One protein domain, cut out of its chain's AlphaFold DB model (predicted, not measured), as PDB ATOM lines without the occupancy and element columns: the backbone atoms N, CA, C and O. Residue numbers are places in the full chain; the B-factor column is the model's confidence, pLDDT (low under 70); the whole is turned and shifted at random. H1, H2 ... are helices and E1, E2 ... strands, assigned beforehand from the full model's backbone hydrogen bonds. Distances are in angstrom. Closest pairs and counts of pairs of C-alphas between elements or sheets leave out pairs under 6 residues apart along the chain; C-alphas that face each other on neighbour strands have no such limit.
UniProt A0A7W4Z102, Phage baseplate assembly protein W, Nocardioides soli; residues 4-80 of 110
ATOM      1  N   HIS A   4     363.692 344.738 369.498       95.81
ATOM      2  CA  HIS A   4     363.961 344.251 370.849       95.81
ATOM      3  C   HIS A   4     362.977 344.869 371.837       95.81
ATOM      4  O   HIS A   4     362.448 345.955 371.603       95.81
ATOM      5  N   LEU A   5     362.696 344.168 372.934       96.94
ATOM      6  CA  LEU A   5     361.816 344.686 373.978       96.94
ATOM      7  C   LEU A   5     362.493 345.857 374.692       96.94
ATOM      8  O   LEU A   5     363.670 345.778 375.043       96.94
ATOM      9  N   ALA A   6     361.743 346.932 374.916       95.12
ATOM     10  CA  ALA A   6     362.221 348.041 375.727       95.12
ATOM     11  C   ALA A   6     362.268 347.637 377.211       95.12
ATOM     12  O   ALA A   6     361.423 346.872 377.681       95.12
ATOM     13  N   PHE A   7     363.238 348.172 377.945       94.00
ATOM     14  CA  PHE A   7     363.377 348.045 379.387       94.00
ATOM     15  C   PHE A   7     363.213 349.428 380.046       94.00
ATOM     16  O   PHE A   7     363.869 350.379 379.621       94.00
ATOM     17  N   PRO A   8     362.371 349.562 381.089       93.75
ATOM     18  CA  PRO A   8     361.518 348.521 381.666       93.75
ATOM     19  C   PRO A   8     360.438 348.042 380.683       93.75
ATOM     20  O   PRO A   8     359.986 348.798 379.823       93.75
ATOM     21  N   LEU A   9     360.025 346.776 380.823       94.62
ATOM     22  CA  LEU A   9     358.965 346.201 379.994       94.62
ATOM     23  C   LEU A   9     357.677 347.011 380.169       94.62
ATOM     24  O   LEU A   9     357.164 347.147 381.280       94.62
ATOM     25  N   ALA A  10     357.147 347.518 379.061       93.81
ATOM     26  CA  ALA A  10     355.937 348.324 379.044       93.81
ATOM     27  C   ALA A  10     354.984 347.855 377.942       93.81
ATOM     28  O   ALA A  10     355.409 347.352 376.901       93.81
ATOM     29  N   VAL A  11     353.690 348.058 378.180       95.19
ATOM     30  CA  VAL A  11     352.613 347.777 377.227       95.19
ATOM     31  C   VAL A  11     351.949 349.101 376.859       95.19
ATOM     32  O   VAL A  11     351.565 349.873 377.739       95.19
ATOM     33  N   GLY A  12     351.851 349.375 375.562       89.06
ATOM     34  CA  GLY A  12     351.194 350.550 375.007       89.06
ATOM     35  C   GLY A  12     349.676 350.509 375.175       89.06
ATOM     36  O   GLY A  12     349.078 349.480 375.487       89.06
ATOM     37  N   VAL A  13     349.028 351.649 374.935       91.00
ATOM     38  CA  VAL A  13     347.558 351.786 375.014       91.00
ATOM     39  C   VAL A  13     346.809 350.927 373.987       91.00
ATOM     40  O   VAL A  13     345.622 350.666 374.145       91.00
ATOM     41  N   ASP A  14     347.505 350.487 372.943       93.88
ATOM     42  CA  ASP A  14     347.046 349.568 371.904       93.88
ATOM     43  C   ASP A  14     347.270 348.086 372.262       93.88
ATOM     44  O   ASP A  14     346.915 347.201 371.484       93.88
ATOM     45  N   GLY A  15     347.847 347.802 373.435       93.69
ATOM     46  CA  GLY A  15     348.194 346.455 373.884       93.69
ATOM     47  C   GLY A  15     349.511 345.920 373.314       93.69
ATOM     48  O   GLY A  15     349.856 344.771 373.586       93.69
ATOM     49  N   ALA A  16     350.257 346.714 372.539       94.62
ATOM     50  CA  ALA A  16     351.544 346.300 371.994       94.62
ATOM     51  C   ALA A  16     352.671 346.452 373.026       94.62
ATOM     52  O   ALA A  16     352.682 347.388 373.823       94.62
ATOM     53  N   MET A  17     353.662 345.559 372.997       96.44
ATOM     54  CA  MET A  17     354.874 345.723 373.805       96.44
ATOM     55  C   MET A  17     355.703 346.900 373.283       96.44
ATOM     56  O   MET A  17     355.919 347.032 372.073       96.44
ATOM     57  N   ALA A  18     356.217 347.726 374.193       95.50
ATOM     58  CA  ALA A  18     357.200 348.745 373.862       95.50
ATOM     59  C   ALA A  18     358.474 348.076 373.325       95.50
ATOM     60  O   ALA A  18     358.973 347.098 373.890       95.50
ATOM     61  N   THR A  19     358.985 348.593 372.210       96.31
ATOM     62  CA  THR A  19     360.140 348.020 371.515       96.31
ATOM     63  C   THR A  19     361.101 349.100 371.054       96.31
ATOM     64  O   THR A  19     360.699 350.237 370.814       96.31
ATOM     65  N   LEU A  20     362.363 348.713 370.909       95.25
ATOM     66  CA  LEU A  20     363.408 349.501 370.278       95.25
ATOM     67  C   LEU A  20     363.818 348.831 368.967       95.25
ATOM     68  O   LEU A  20     363.758 347.605 368.826       95.25
ATOM     69  N   GLU A  21     364.190 349.650 367.989       96.38
ATOM     70  CA  GLU A  21     364.774 349.146 366.749       96.38
ATOM     71  C   GLU A  21     366.175 348.610 367.042       96.38
ATOM     72  O   GLU A  21     366.960 349.270 367.721       96.38
ATOM     73  N   GLN A  22     366.468 347.406 366.551       93.38
ATOM     74  CA  GLN A  22     367.795 346.817 366.685       93.38
ATOM     75  C   GLN A  22     368.854 347.746 366.076       93.38
ATOM     76  O   GLN A  22     368.619 348.335 365.018       93.38
ATOM     77  N   ASP A  23     370.001 347.861 366.748       91.75
ATOM     78  CA  ASP A  23     371.155 348.682 366.353       91.75
ATOM     79  C   ASP A  23     370.892 350.196 366.380       91.75
ATOM     80  O   ASP A  23     371.767 351.001 366.054       91.75
ATOM     81  N   ALA A  24     369.704 350.624 366.816       91.69
ATOM     82  CA  ALA A  24     369.476 352.021 367.129       91.69
ATOM     83  C   ALA A  24     370.280 352.406 368.386       91.69
ATOM     84  O   ALA A  24     370.344 351.619 369.335       91.69
ATOM     85  N   PRO A  25     370.803 353.644 368.483       90.62
ATOM     86  CA  PRO A  25     371.571 354.083 369.652       90.62
ATOM     87  C   PRO A  25     370.856 353.880 370.996       90.62
ATOM     88  O   PRO A  25     371.492 353.578 371.999       90.62
ATOM     89  N   ALA A  26     369.525 354.009 371.022       91.12
ATOM     90  CA  ALA A  26     368.727 353.771 372.223       91.12
ATOM     91  C   ALA A  26     368.719 352.294 372.660       91.12
ATOM     92  O   ALA A  26     368.663 352.012 373.854       91.12
ATOM     93  N   GLU A  27     368.772 351.358 371.712       94.12
ATOM     94  CA  GLU A  27     368.810 349.923 371.995       94.12
ATOM     95  C   GLU A  27     370.181 349.503 372.525       94.12
ATOM     96  O   GLU A  27     370.247 348.834 373.554       94.12
ATOM     97  N   VAL A  28     371.262 349.996 371.914       92.69
ATOM     98  CA  VAL A  28     372.632 349.786 372.411       92.69
ATOM     99  C   VAL A  28     372.793 350.373 373.817       92.69
ATOM    100  O   VAL A  28     373.297 349.708 374.719       92.69
ATOM    101  N   ALA A  29     372.287 351.588 374.059       91.88
ATOM    102  CA  ALA A  29     372.312 352.193 375.390       91.88
ATOM    103  C   ALA A  29     371.551 351.355 376.431       91.88
ATOM    104  O   ALA A  29     372.001 351.228 377.570       91.88
ATOM    105  N   GLN A  30     370.418 350.757 376.053       94.25
ATOM    106  CA  GLN A  30     369.683 349.847 376.926       94.25
ATOM    107  C   GLN A  30     370.477 348.567 377.217       94.25
ATOM    108  O   GLN A  30     370.482 348.111 378.360       94.25
ATOM    109  N   ALA A  31     371.140 347.988 376.216       95.00
ATOM    110  CA  ALA A  31     371.956 346.791 376.393       95.00
ATOM    111  C   ALA A  31     373.119 347.039 377.367       95.00
ATOM    112  O   ALA A  31     373.289 346.274 378.319       95.00
ATOM    113  N   VAL A  32     373.826 348.165 377.215       93.62
ATOM    114  CA  VAL A  32     374.866 348.609 378.160       93.62
ATOM    115  C   VAL A  32     374.283 348.860 379.552       93.62
ATOM    116  O   VAL A  32     374.849 348.418 380.548       93.62
ATOM    117  N   ALA A  33     373.130 349.526 379.660       92.62
ATOM    118  CA  ALA A  33     372.504 349.781 380.957       92.62
ATOM    119  C   ALA A  33     372.135 348.480 381.687       92.62
ATOM    120  O   ALA A  33     372.351 348.371 382.892       92.62
ATOM    121  N   LEU A  34     371.611 347.483 380.966       95.31
ATOM    122  CA  LEU A  34     371.308 346.165 381.524       95.31
ATOM    123  C   LEU A  34     372.577 345.427 381.955       95.31
ATOM    124  O   LEU A  34     372.576 344.839 383.034       95.31
ATOM    125  N   LEU A  35     373.649 345.490 381.161       95.56
ATOM    126  CA  LEU A  35     374.954 344.918 381.504       95.56
ATOM    127  C   LEU A  35     375.482 345.491 382.822       95.56
ATOM    128  O   LEU A  35     375.783 344.735 383.741       95.56
ATOM    129  N   LEU A  36     375.510 346.820 382.947       93.19
ATOM    130  CA  LEU A  36     376.021 347.508 384.137       93.19
ATOM    131  C   LEU A  36     375.104 347.391 385.364       93.19
ATOM    132  O   LEU A  36     375.536 347.675 386.478       93.19
ATOM    133  N   SER A  37     373.843 346.996 385.166       93.38
ATOM    134  CA  SER A  37     372.867 346.783 386.245       93.38
ATOM    135  C   SER A  37     372.732 345.318 386.668       93.38
ATOM    136  O   SER A  37     371.948 345.040 387.571       93.38
ATOM    137  N   THR A  38     373.428 344.394 386.001       96.12
ATOM    138  CA  THR A  38     373.396 342.956 386.311       96.12
ATOM    139  C   THR A  38     374.695 342.576 387.010       96.12
ATOM    140  O   THR A  38     375.768 342.918 386.517       96.12
ATOM    141  N   GLU A  39     374.628 341.851 388.123       96.44
ATOM    142  CA  GLU A  39     375.821 341.284 388.760       96.44
ATOM    143  C   GLU A  39     376.163 339.904 388.161       96.44
ATOM    144  O   GLU A  39     375.257 339.119 387.848       96.44
ATOM    145  N   PRO A  40     377.459 339.553 388.025       97.12
ATOM    146  CA  PRO A  40     377.855 338.208 387.621       97.12
ATOM    147  C   PRO A  40     377.207 337.127 388.498       97.12
ATOM    148  O   PRO A  40     377.173 337.221 389.724       97.12
ATOM    149  N   GLY A  41     376.693 336.082 387.855       97.75
ATOM    150  CA  GLY A  41     375.951 334.990 388.486       97.75
ATOM    151  C   GLY A  41     374.430 335.176 388.523       97.75
ATOM    152  O   GLY A  41     373.720 334.189 388.723       97.75
ATOM    153  N   GLU A  42     373.895 336.377 388.266       97.62
ATOM    154  CA  GLU A  42     372.439 336.588 388.188       97.62
ATOM    155  C   GLU A  42     371.816 335.937 386.943       97.62
ATOM    156  O   GLU A  42     370.658 335.505 386.959       97.62
ATOM    157  N   ARG A  43     372.589 335.806 385.858       96.12
ATOM    158  CA  ARG A  43     372.171 335.098 384.643       96.12
ATOM    159  C   ARG A  43     372.630 333.645 384.682       96.12
ATOM    160  O   ARG A  43     373.765 333.326 384.364       96.12
ATOM    161  N   ALA A  44     371.705 332.738 384.988       96.19
ATOM    162  CA  ALA A  44     372.007 331.307 385.112       96.19
ATOM    163  C   ALA A  44     372.642 330.675 383.857       96.19
ATOM    164  O   ALA A  44     373.449 329.756 383.977       96.19
ATOM    165  N   ALA A  45     372.256 331.136 382.663       97.12
ATOM    166  CA  ALA A  45     372.792 330.630 381.399       97.12
ATOM    167  C   ALA A  45     374.128 331.275 381.004       97.12
ATOM    168  O   ALA A  45     374.820 330.716 380.164       97.12
ATOM    169  N   GLU A  46     374.466 332.422 381.597       97.00
ATOM    170  CA  GLU A  46     375.691 333.163 381.308       97.00
ATOM    171  C   GLU A  46     376.223 333.809 382.597       97.00
ATOM    172  O   GLU A  46     376.002 335.000 382.832       97.00
ATOM    173  N   PRO A  47     376.851 333.023 383.495       96.81
ATOM    174  CA  PRO A  47     377.235 333.497 384.825       96.81
ATOM    175  C   PRO A  47     378.281 334.616 384.812       96.81
ATOM    176  O   PRO A  47     378.422 335.317 385.809       96.81
ATOM    177  N   GLU A  48     379.016 334.779 383.713       96.44
ATOM    178  CA  GLU A  48     380.048 335.810 383.560       96.44
ATOM    179  C   GLU A  48     379.465 337.164 383.127       96.44
ATOM    180  O   GLU A  48     380.137 338.187 383.242       96.44
ATOM    181  N   TYR A  49     378.205 337.199 382.675       96.94
ATOM    182  CA  TYR A  49     377.548 338.434 382.261       96.94
ATOM    183  C   TYR A  49     377.263 339.347 383.456       96.94
ATOM    184  O   TYR A  49     376.556 338.960 384.389       96.94
ATOM    185  N   GLY A  50     377.713 340.596 383.359       96.50
ATOM    186  CA  GLY A  50     377.396 341.649 384.315       96.50
ATOM    187  C   GLY A  50     378.587 342.541 384.642       96.50
ATOM    188  O   GLY A  50     379.698 342.330 384.163       96.50
ATOM    189  N   TYR A  51     378.349 343.524 385.504       94.94
ATOM    190  CA  TYR A  51     379.377 344.359 386.114       94.94
ATOM    191  C   TYR A  51     379.301 344.204 387.637       94.94
ATOM    192  O   TYR A  51     378.241 344.437 388.223       94.94
ATOM    193  N   PRO A  52     380.386 343.793 388.316       93.69
ATOM    194  CA  PRO A  52     380.342 343.615 389.758       93.69
ATOM    195  C   PRO A  52     380.046 344.937 390.484       93.69
ATOM    196  O   PRO A  52     380.541 345.995 390.096       93.69
ATOM    197  N   SER A  53     379.288 344.873 391.582       90.75
ATOM    198  CA  SER A  53     378.841 346.068 392.305       90.75
ATOM    199  C   SER A  53     379.992 347.034 392.643       90.75
ATOM    200  O   SER A  53     380.948 346.638 393.325       90.75
ATOM    201  N   PRO A  54     379.901 348.320 392.248       88.50
ATOM    202  CA  PRO A  54     380.885 349.333 392.617       88.50
ATOM    203  C   PRO A  54     380.698 349.855 394.053       88.50
ATOM    204  O   PRO A  54     381.480 350.688 394.528       88.50
ATOM    205  N   LEU A  55     379.660 349.407 394.769       87.19
ATOM    206  CA  LEU A  55     379.375 349.864 396.128       87.19
ATOM    207  C   LEU A  55     380.555 349.565 397.063       87.19
ATOM    208  O   LEU A  55     380.991 348.429 397.220       87.19
ATOM    209  N   GLY A  56     381.091 350.617 397.687       86.31
ATOM    210  CA  GLY A  56     382.224 350.530 398.615       86.31
ATOM    211  C   GLY A  56     383.614 350.501 397.968       86.31
ATOM    212  O   GLY A  56     384.587 350.749 398.676       86.31
ATOM    213  N   ARG A  57     383.727 350.273 396.650       86.69
ATOM    214  CA  ARG A  57     385.012 350.296 395.913       86.69
ATOM    215  C   ARG A  57     385.152 351.476 394.945       86.69
ATOM    216  O   ARG A  57     386.266 351.839 394.590       86.69
ATOM    217  N   GLY A  58     384.030 352.090 394.562       85.56
ATOM    218  CA  GLY A  58     383.977 353.108 393.515       85.56
ATOM    219  C   GLY A  58     383.789 352.505 392.121       85.56
ATOM    220  O   GLY A  58     383.733 351.290 391.955       85.56
ATOM    221  N   VAL A  59     383.648 353.376 391.122       86.44
ATOM    222  CA  VAL A  59     383.526 352.996 389.707       86.44
ATOM    223  C   VAL A  59     384.882 353.198 389.038       86.44
ATOM    224  O   VAL A  59     385.398 354.317 389.059       86.44
ATOM    225  N   ASP A  60     385.441 352.140 388.450       87.50
ATOM    226  CA  ASP A  60     386.652 352.219 387.630       87.50
ATOM    227  C   ASP A  60     386.259 352.348 386.146       87.50
ATOM    228  O   ASP A  60     385.671 351.421 385.588       87.50
ATOM    229  N   PRO A  61     386.548 353.485 385.485       84.88
ATOM    230  CA  PRO A  61     386.188 353.683 384.086       84.88
ATOM    231  C   PRO A  61     386.895 352.710 383.132       84.88
ATOM    232  O   PRO A  61     386.350 352.446 382.063       84.88
ATOM    233  N   VAL A  62     388.072 352.182 383.490       87.69
ATOM    234  CA  VAL A  62     388.781 351.195 382.662       87.69
ATOM    235  C   VAL A  62     388.047 349.858 382.718       87.69
ATOM    236  O   VAL A  62     387.719 349.305 381.676       87.69
ATOM    237  N   GLU A  63     387.683 349.404 383.919       90.31
ATOM    238  CA  GLU A  63     386.905 348.170 384.112       90.31
ATOM    239  C   GLU A  63     385.544 348.244 383.395       90.31
ATOM    240  O   GLU A  63     385.119 347.285 382.760       90.31
ATOM    241  N   VAL A  64     384.868 349.399 383.457       90.25
ATOM    242  CA  VAL A  64     383.601 349.619 382.742       90.25
ATOM    243  C   VAL A  64     383.795 349.543 381.225       90.25
ATOM    244  O   VAL A  64     382.974 348.938 380.540       90.25
ATOM    245  N   ALA A  65     384.858 350.153 380.695       90.12
ATOM    246  CA  ALA A  65     385.156 350.116 379.267       90.12
ATOM    247  C   ALA A  65     385.470 348.692 378.783       90.12
ATOM    248  O   ALA A  65     384.950 348.292 377.742       90.12
ATOM    249  N   ASP A  66     386.252 347.931 379.552       91.12
ATOM    250  CA  ASP A  66     386.604 346.543 379.238       91.12
ATOM    251  C   ASP A  66     385.352 345.650 379.218       91.12
ATOM    252  O   ASP A  66     385.099 344.956 378.238       91.12
ATOM    253  N   VAL A  67     384.492 345.753 380.239       93.62
ATOM    254  CA  VAL A  67     383.239 344.979 380.308       93.62
ATOM    255  C   VAL A  67     382.286 345.320 379.158       93.62
ATOM    256  O   VAL A  67     381.641 344.427 378.609       93.62
ATOM    257  N   ILE A  68     382.192 346.592 378.761       92.81
ATOM    258  CA  ILE A  68     381.393 346.987 377.591       92.81
ATOM    259  C   ILE A  68     381.983 346.390 376.311       92.81
ATOM    260  O   ILE A  68     381.227 345.861 375.500       92.81
ATOM    261  N   ALA A  69     383.306 346.435 376.138       91.88
ATOM    262  CA  ALA A  69     383.970 345.888 374.958       91.88
ATOM    263  C   ALA A  69     383.797 344.364 374.827       91.88
ATOM    264  O   ALA A  69     383.690 343.863 373.708       91.88
ATOM    265  N   ASP A  70     383.733 343.643 375.950       93.69
ATOM    266  CA  ASP A  70     383.542 342.188 375.969       93.69
ATOM    267  C   ASP A  70     382.111 341.764 375.594       93.69
ATOM    268  O   ASP A  70     381.918 340.722 374.963       93.69
ATOM    269  N   TRP A  71     381.100 342.557 375.971       95.62
ATOM    270  CA  TRP A  71     379.689 342.145 375.890       95.62
ATOM    271  C   TRP A  71     378.826 342.929 374.901       95.62
ATOM    272  O   TRP A  71     377.744 342.458 374.544       95.62
ATOM    273  N   GLU A  72     379.249 344.115 374.479       93.62
ATOM    274  CA  GLU A  72     378.483 344.992 373.594       93.62
ATOM    275  C   GLU A  72     379.420 345.683 372.593       93.62
ATOM    276  O   GLU A  72     379.748 346.863 372.708       93.62
ATOM    277  N   ASP A  73     379.837 344.927 371.574       91.44
ATOM    278  CA  ASP A  73     380.753 345.357 370.508       91.44
ATOM    279  C   ASP A  73     380.214 346.519 369.656       91.44
ATOM    280  O   ASP A  73     380.976 347.201 368.964       91.44
ATOM    281  N   ARG A  74     378.899 346.767 369.709       91.38
ATOM    282  CA  ARG A  74     378.238 347.888 369.028       91.38
ATOM    283  C   ARG A  74     378.348 349.194 369.814       91.38
ATOM    284  O   ARG A  74     378.106 350.260 369.243       91.38
ATOM    285  N   ALA A  75     378.669 349.138 371.106       88.62
ATOM    286  CA  ALA A  75     378.937 350.330 371.893       88.62
ATOM    287  C   ALA A  75     380.368 350.814 371.639       88.62
ATOM    288  O   ALA A  75     381.311 350.030 371.614       88.62
ATOM    289  N   ASP A  76     380.540 352.127 371.490       81.88
ATOM    290  CA  ASP A  76     381.869 352.734 371.502       81.88
ATOM    291  C   ASP A  76     382.240 353.087 372.954       81.88
ATOM    292  O   ASP A  76     381.701 354.062 373.500       81.88
ATOM    293  N   PRO A  77     383.143 352.332 373.610       67.31
ATOM    294  CA  PRO A  77     383.534 352.600 374.989       67.31
ATOM    295  C   PRO A  77     384.241 353.955 375.143       67.31
ATOM    296  O   PRO A  77     384.253 354.515 376.239       67.31
ATOM    297  N   ALA A  78     384.762 354.549 374.058       67.31
ATOM    298  CA  ALA A  78     385.345 355.892 374.088       67.31
ATOM    299  C   ALA A  78     384.310 356.992 374.396       67.31
ATOM    300  O   ALA A  78     384.688 358.120 374.719       67.31
ATOM    301  N   LEU A  79     383.013 356.676 374.318       58.75
ATOM    302  CA  LEU A  79     381.910 357.584 374.632       58.75
ATOM    303  C   LEU A  79     381.359 357.401 376.058       58.75
ATOM    304  O   LEU A  79     380.390 358.066 376.430       58.75
ATOM    305  N   VAL A  80     381.963 356.531 376.876       62.50
ATOM    306  CA  VAL A  80     381.545 356.315 378.267       62.50
ATOM    307  C   VAL A  80     382.032 357.468 379.143       62.50
ATOM    308  O   VAL A  80     383.223 357.629 379.401       62.50
TER     309      VAL A  80
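This is residues 4 to 80 of the 110 residues of the protein "Phage baseplate assembly protein W" of Nocardioides soli (UniProt A0A7W4Z102). What is the shape? There is little regular structure: a looped arm, residues 4 to 18, leads through E1 to helix H1, helix H2 stands crosswise near H1's end, and residues 55 to 60 stick out. How compact is it? The 77 printed residues, mostly helix by their 26 in named elements, are only just loose: radius of gyration of the C-alphas 14.2 A, spans 45 by 27 by 23 A.

What pairs with E1, residues 19 to 21? Residues 4 to 5 pair antiparallel with residues 19 to 20. How do the helices stand? H1, residues 25 to 36, touches H2, residues 61 to 71, with residues 32 to 36 alone, closest C-alphas Val 32 and Ile 68 at 6.7 A; at 70.3 degrees they are only just about perpendicular. In both, every O i to N i+4 pair is within hydrogen-bond range.

Where does E1 begin? C-alpha 19 is at (360.140, 348.020, 371.515). Where does H2 end? C-alpha 71 is at (379.689, 342.145, 375.890); H1 is 16.5 A long, H2 15.6 A.

Which link is long? H1 to H2, 24 residues; the printed part has no cut. Where is confidence low? Residues 77 to 80 are under 70.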